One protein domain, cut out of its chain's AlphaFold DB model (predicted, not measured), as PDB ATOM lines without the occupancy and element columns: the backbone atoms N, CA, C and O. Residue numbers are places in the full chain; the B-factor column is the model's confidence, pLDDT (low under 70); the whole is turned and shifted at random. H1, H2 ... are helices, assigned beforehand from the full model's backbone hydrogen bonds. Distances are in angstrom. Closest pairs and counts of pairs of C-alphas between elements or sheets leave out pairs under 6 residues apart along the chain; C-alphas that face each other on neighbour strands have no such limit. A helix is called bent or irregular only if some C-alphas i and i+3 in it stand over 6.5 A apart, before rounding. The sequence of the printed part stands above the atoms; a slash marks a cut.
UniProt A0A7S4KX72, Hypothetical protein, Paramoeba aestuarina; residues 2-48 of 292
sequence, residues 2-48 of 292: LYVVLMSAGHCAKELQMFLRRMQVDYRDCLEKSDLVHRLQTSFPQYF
ATOM      1  N   LEU A   2      16.216 -40.322   2.811       58.59
ATOM      2  CA  LEU A   2      17.077 -40.830   1.724       58.59
ATOM      3  C   LEU A   2      17.005 -40.010   0.427       58.59
ATOM      4  O   LEU A   2      18.009 -39.817  -0.243       58.59
ATOM      5  N   TYR A   3      15.822 -39.512   0.073       58.25
ATOM      6  CA  TYR A   3      15.666 -38.645  -1.092       58.25
ATOM      7  C   TYR A   3      16.462 -37.346  -0.958       58.25
ATOM      8  O   TYR A   3      17.019 -36.880  -1.943       58.25
ATOM      9  N   VAL A   4      16.544 -36.784   0.253       59.72
ATOM     10  CA  VAL A   4      17.428 -35.643   0.510       59.72
ATOM     11  C   VAL A   4      18.860 -36.068   0.223       59.72
ATOM     12  O   VAL A   4      19.428 -35.473  -0.673       59.72
ATOM     13  N   VAL A   5      19.351 -37.162   0.822       58.44
ATOM     14  CA  VAL A   5      20.720 -37.685   0.612       58.44
ATOM     15  C   VAL A   5      21.046 -37.909  -0.872       58.44
ATOM     16  O   VAL A   5      22.095 -37.499  -1.354       58.44
ATOM     17  N   LEU A   6      20.139 -38.527  -1.633       63.91
ATOM     18  CA  LEU A   6      20.344 -38.796  -3.062       63.91
ATOM     19  C   LEU A   6      20.362 -37.520  -3.922       63.91
ATOM     20  O   LEU A   6      21.005 -37.496  -4.970       63.91
ATOM     21  N   MET A   7      19.639 -36.473  -3.518       59.78
ATOM     22  CA  MET A   7      19.494 -35.240  -4.300       59.78
ATOM     23  C   MET A   7      20.475 -34.146  -3.898       59.78
ATOM     24  O   MET A   7      20.927 -33.400  -4.763       59.78
ATOM     25  N   SER A   8      20.795 -34.036  -2.610       55.12
ATOM     26  CA  SER A   8      21.826 -33.140  -2.086       55.12
ATOM     27  C   SER A   8      23.207 -33.565  -2.571       55.12
ATOM     28  O   SER A   8      24.012 -32.709  -2.924       55.12
ATOM     29  N   ALA A   9      23.428 -34.873  -2.731       52.34
ATOM     30  CA  ALA A   9      24.622 -35.426  -3.351       52.34
ATOM     31  C   ALA A   9      24.646 -35.284  -4.890       52.34
ATOM     32  O   ALA A   9      25.452 -35.928  -5.550       52.34
ATOM     33  N   GLY A  10      23.761 -34.505  -5.524       56.56
ATOM     34  CA  GLY A  10      23.886 -34.151  -6.948       56.56
ATOM     35  C   GLY A  10      23.958 -35.334  -7.929       56.56
ATOM     36  O   GLY A  10      24.541 -35.202  -9.009       56.56
ATOM     37  N   HIS A  11      23.415 -36.499  -7.563       66.31
ATOM     38  CA  HIS A  11      23.535 -37.717  -8.361       66.31
ATOM     39  C   HIS A  11      22.801 -37.595  -9.699       66.31
ATOM     40  O   HIS A  11      21.706 -37.035  -9.799       66.31
ATOM     41  N   CYS A  12      23.396 -38.144 -10.760       64.62
ATOM     42  CA  CYS A  12      22.796 -38.085 -12.091       64.62
ATOM     43  C   CYS A  12      21.662 -39.116 -12.251       64.62
ATOM     44  O   CYS A  12      21.655 -40.167 -11.611       64.62
ATOM     45  N   ALA A  13      20.730 -38.872 -13.179       68.88
ATOM     46  CA  ALA A  13      19.611 -39.787 -13.445       68.88
ATOM     47  C   ALA A  13      20.060 -41.233 -13.740       68.88
ATOM     48  O   ALA A  13      19.390 -42.185 -13.348       68.88
ATOM     49  N   LYS A  14      21.220 -41.410 -14.390       72.94
ATOM     50  CA  LYS A  14      21.803 -42.728 -14.678       72.94
ATOM     51  C   LYS A  14      22.187 -43.481 -13.400       72.94
ATOM     52  O   LYS A  14      21.964 -44.680 -13.314       72.94
ATOM     53  N   GLU A  15      22.734 -42.787 -12.411       75.00
ATOM     54  CA  GLU A  15      23.136 -43.369 -11.127       75.00
ATOM     55  C   GLU A  15      21.918 -43.789 -10.303       75.00
ATOM     56  O   GLU A  15      21.853 -44.924  -9.831       75.00
ATOM     57  N   LEU A  16      20.890 -42.937 -10.256       76.25
ATOM     58  CA  LEU A  16      19.624 -43.281  -9.617       76.25
ATOM     59  C   LEU A  16      18.993 -44.537 -10.242       76.25
ATOM     60  O   LEU A  16      18.544 -45.427  -9.523       76.25
ATOM     61  N   GLN A  17      19.014 -44.658 -11.574       78.06
ATOM     62  CA  GLN A  17      18.539 -45.863 -12.267       78.06
ATOM     63  C   GLN A  17      19.344 -47.114 -11.895       78.06
ATOM     64  O   GLN A  17      18.765 -48.192 -11.763       78.06
ATOM     65  N   MET A  18      20.664 -46.998 -11.724       83.88
ATOM     66  CA  MET A  18      21.510 -48.122 -11.310       83.88
ATOM     67  C   MET A  18      21.161 -48.590  -9.893       83.88
ATOM     68  O   MET A  18      21.039 -49.795  -9.668       83.88
ATOM     69  N   PHE A  19      20.926 -47.661  -8.965       84.44
ATOM     70  CA  PHE A  19      20.505 -47.990  -7.602       84.44
ATOM     71  C   PHE A  19      19.118 -48.626  -7.564       84.44
ATOM     72  O   PHE A  19      18.951 -49.679  -6.957       84.44
ATOM     73  N   LEU A  20      18.143 -48.044  -8.270       82.88
ATOM     74  CA  LEU A  20      16.784 -48.585  -8.361       82.88
ATOM     75  C   LEU A  20      16.782 -50.023  -8.892       82.88
ATOM     76  O   LEU A  20      16.150 -50.893  -8.299       82.88
ATOM     77  N   ARG A  21      17.549 -50.300  -9.956       85.31
ATOM     78  CA  ARG A  21      17.695 -51.662 -10.496       85.31
ATOM     79  C   ARG A  21      18.290 -52.624  -9.475       85.31
ATOM     80  O   ARG A  21      17.805 -53.742  -9.349       85.31
ATOM     81  N   ARG A  22      19.325 -52.198  -8.751       85.56
ATOM     82  CA  ARG A  22      20.006 -53.042  -7.763       85.56
ATOM     83  C   ARG A  22      19.115 -53.395  -6.575       85.56
ATOM     84  O   ARG A  22      19.136 -54.531  -6.119       85.56
ATOM     85  N   MET A  23      18.310 -52.437  -6.129       86.25
ATOM     86  CA  MET A  23      17.329 -52.626  -5.061       86.25
ATOM     87  C   MET A  23      16.017 -53.252  -5.550       86.25
ATOM     88  O   MET A  23      15.098 -53.418  -4.758       86.25
ATOM     89  N   GLN A  24      15.911 -53.566  -6.847       86.25
ATOM     90  CA  GLN A  24      14.707 -54.115  -7.477       86.25
ATOM     91  C   GLN A  24      13.455 -53.244  -7.265       86.25
ATOM     92  O   GLN A  24      12.338 -53.746  -7.167       86.25
ATOM     93  N   VAL A  25      13.630 -51.921  -7.217       84.25
ATOM     94  CA  VAL A  25      12.519 -50.969  -7.115       84.25
ATOM     95  C   VAL A  25      11.923 -50.766  -8.503       84.25
ATOM     96  O   VAL A  25      12.595 -50.233  -9.389       84.25
ATOM     97  N   ASP A  26      10.663 -51.162  -8.705       82.38
ATOM     98  CA  ASP A  26       9.932 -50.801  -9.923       82.38
ATOM     99  C   ASP A  26       9.514 -49.329  -9.854       82.38
ATOM    100  O   ASP A  26       8.909 -48.882  -8.877       82.38
ATOM    101  N   TYR A  27       9.870 -48.578 -10.891       80.56
ATOM    102  CA  TYR A  27       9.584 -47.151 -11.024       80.56
ATOM    103  C   TYR A  27       8.972 -46.799 -12.386       80.56
ATOM    104  O   TYR A  27       8.846 -45.623 -12.722       80.56
ATOM    105  N   ARG A  28       8.629 -47.799 -13.213       83.75
ATOM    106  CA  ARG A  28       8.132 -47.578 -14.586       83.75
ATOM    107  C   ARG A  28       6.755 -46.919 -14.619       83.75
ATOM    108  O   ARG A  28       6.414 -46.276 -15.606       83.75
ATOM    109  N   ASP A  29       5.989 -47.097 -13.553       85.88
ATOM    110  CA  ASP A  29       4.658 -46.544 -13.325       85.88
ATOM    111  C   ASP A  29       4.672 -45.286 -12.437       85.88
ATOM    112  O   ASP A  29       3.615 -44.708 -12.186       85.88
ATOM    113  N   CYS A  30       5.844 -44.825 -11.984       80.75
ATOM    114  CA  CYS A  30       5.956 -43.591 -11.211       80.75
ATOM    115  C   CYS A  30       5.719 -42.372 -12.113       80.75
ATOM    116  O   CYS A  30       6.628 -41.899 -12.797       80.75
ATOM    117  N   LEU A  31       4.494 -41.843 -12.089       77.44
ATOM    118  CA  LEU A  31       4.118 -40.611 -12.795       77.44
ATOM    119  C   LEU A  31       4.465 -39.347 -11.994       77.44
ATOM    120  O   LEU A  31       4.697 -38.291 -12.577       77.44
ATOM    121  N   GLU A  32       4.537 -39.468 -10.665       77.88
ATOM    122  CA  GLU A  32       4.788 -38.367  -9.736       77.88
ATOM    123  C   GLU A  32       6.112 -38.541  -8.990       77.88
ATOM    124  O   GLU A  32       6.496 -39.632  -8.560       77.88
ATOM    125  N   LYS A  33       6.797 -37.420  -8.755       75.94
ATOM    126  CA  LYS A  33       8.067 -37.388  -8.020       75.94
ATOM    127  C   LYS A  33       7.926 -37.921  -6.589       75.94
ATOM    128  O   LYS A  33       8.834 -38.580  -6.088       75.94
ATOM    129  N   SER A  34       6.809 -37.616  -5.931       78.81
ATOM    130  CA  SER A  34       6.511 -38.047  -4.562       78.81
ATOM    131  C   SER A  34       6.368 -39.566  -4.435       78.81
ATOM    132  O   SER A  34       6.809 -40.117  -3.429       78.81
ATOM    133  N   ASP A  35       5.833 -40.246  -5.454       82.00
ATOM    134  CA  ASP A  35       5.734 -41.711  -5.482       82.00
ATOM    135  C   ASP A  35       7.130 -42.347  -5.539       82.00
ATOM    136  O   ASP A  35       7.485 -43.170  -4.695       82.00
ATOM    137  N   LEU A  36       7.994 -41.870  -6.443       79.00
ATOM    138  CA  LEU A  36       9.379 -42.347  -6.526       79.00
ATOM    139  C   LEU A  36      10.145 -42.134  -5.208       79.00
ATOM    140  O   LEU A  36      10.872 -43.020  -4.756       79.00
ATOM    141  N   VAL A  37       9.965 -40.972  -4.572       77.69
ATOM    142  CA  VAL A  37      10.538 -40.665  -3.250       77.69
ATOM    143  C   VAL A  37      10.072 -41.677  -2.205       77.69
ATOM    144  O   VAL A  37      10.896 -42.193  -1.449       77.69
ATOM    145  N   HIS A  38       8.772 -41.965  -2.161       81.69
ATOM    146  CA  HIS A  38       8.185 -42.884  -1.194       81.69
ATOM    147  C   HIS A  38       8.698 -44.320  -1.380       81.69
ATOM    148  O   HIS A  38       9.107 -44.959  -0.407       81.69
ATOM    149  N   ARG A  39       8.761 -44.809  -2.625       82.19
ATOM    150  CA  ARG A  39       9.308 -46.138  -2.940       82.19
ATOM    151  C   ARG A  39      10.774 -46.249  -2.542       82.19
ATOM    152  O   ARG A  39      11.149 -47.195  -1.861       82.19
ATOM    153  N   LEU A  40      11.586 -45.246  -2.875       75.75
ATOM    154  CA  LEU A  40      12.989 -45.191  -2.458       75.75
ATOM    155  C   LEU A  40      13.131 -45.229  -0.934       75.75
ATOM    156  O   LEU A  40      13.914 -46.015  -0.415       75.75
ATOM    157  N   GLN A  41      12.361 -44.416  -0.209       75.12
ATOM    158  CA  GLN A  41      12.401 -44.388   1.257       75.12
ATOM    159  C   GLN A  41      11.993 -45.721   1.892       75.12
ATOM    160  O   GLN A  41      12.492 -46.052   2.964       75.12
ATOM    161  N   THR A  42      11.110 -46.475   1.241       78.81
ATOM    162  CA  THR A  42      10.583 -47.737   1.767       78.81
ATOM    163  C   THR A  42      11.491 -48.916   1.424       78.81
ATOM    164  O   THR A  42      11.836 -49.702   2.302       78.81
ATOM    165  N   SER A  43      11.922 -49.034   0.168       80.62
ATOM    166  CA  SER A  43      12.705 -50.175  -0.317       80.62
ATOM    167  C   SER A  43      14.177 -50.109   0.072       80.62
ATOM    168  O   SER A  43      14.809 -51.145   0.252       80.62
ATOM    169  N   PHE A  44      14.743 -48.912   0.211       78.19
ATOM    170  CA  PHE A  44      16.175 -48.776   0.451       78.19
ATOM    171  C   PHE A  44      16.602 -49.322   1.818       78.19
ATOM    172  O   PHE A  44      17.512 -50.141   1.826       78.19
ATOM    173  N   PRO A  45      15.953 -49.010   2.960       73.25
ATOM    174  CA  PRO A  45      16.307 -49.660   4.224       73.25
ATOM    175  C   PRO A  45      16.026 -51.169   4.227       73.25
ATOM    176  O   PRO A  45      16.717 -51.897   4.925       73.25
ATOM    177  N   GLN A  46      15.039 -51.636   3.451       82.81
ATOM    178  CA  GLN A  46      14.684 -53.059   3.337       82.81
ATOM    179  C   GLN A  46      15.678 -53.866   2.494       82.81
ATOM    180  O   GLN A  46      15.735 -55.086   2.622       82.81
ATOM    181  N   TYR A  47      16.445 -53.200   1.627       89.06
ATOM    182  CA  TYR A  47      17.528 -53.831   0.879       89.06
ATOM    183  C   TYR A  47      18.663 -54.282   1.809       89.06
ATOM    184  O   TYR A  47      19.275 -55.322   1.574       89.06
ATOM    185  N   PHE A  48      18.926 -53.518   2.871       94.12
ATOM    186  CA  PHE A  48      19.921 -53.844   3.890       94.12
ATOM    187  C   PHE A  48      19.342 -54.787   4.949       94.12
ATOM    188  O   PHE A  48      18.131 -54.866   5.163       94.12
TER     189      PHE A  48
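AT A GLANCE: This is residues 2 to 48 of the 292 residues of the protein "Hypothetical protein" of Paramoeba aestuarina (UniProt A0A7S4KX72). Three helices, H1, H2 and H3, have their centres in a triangle with few contacts between them; short H1 meets the side of H3, the longest, with its beginning, and H2 lies across a gap from both. Residues 23 to 32 fold back beside H3 to its start, while residues 8 to 14 stick out. The printed part has 47 residues, with named helices in the order H1, H2, H3 and no named strand; the class is all helix. It is compact, with a radius of gyration of the C-alphas of 10.0 A, and spans 26 by 22 by 17 A.

HOW THE PARTS SIT: Begin with H3, residues 33 to 47, which is only just irregular: C-alphas 42 and 45 are 6.52 A apart. With residues 37 to 41 alone it touches H1, residues 2 to 8; look at their closest C-alphas, Leu 2 and Gln 41, 5.9 A apart. These two run opposite ways at a steep tilt of 62 degrees. H2, residues 13 to 22, is close to H3 but not clearly touching, its closest C-alphas being Leu 20 and Leu 40 at 7.8 A; they run the same way at a steep tilt of 41 degrees. H1 and H2 are also close but not clearly touching, with closest C-alphas Leu 6 and Leu 16 at 8.0 A, opposite ways at a shallow tilt of 23 degrees. In H1 and H2 every O i to N i+4 pair is within hydrogen-bond range; in H3, 9 of 11 are.

IN THESE COORDINATES: Find C-alpha 33 at (8.067, -37.388, -8.020); from there H3 runs 21.0 A to C-alpha 47 at (17.528, -53.831, 0.879). H2 measures 14.4 A, and H1 runs 9.8 A from C-alpha 2 at (17.077, -40.830, 1.724).

THE WHOLE: The C-alphas farthest apart, Leu 31 and Phe 48, are 26.5 A apart. The printed part has no cut; the link H1 to H2 is tight and H2 to H3 short. Mean pLDDT of the printed part is 75.7, with residues 2 to 13 under 70.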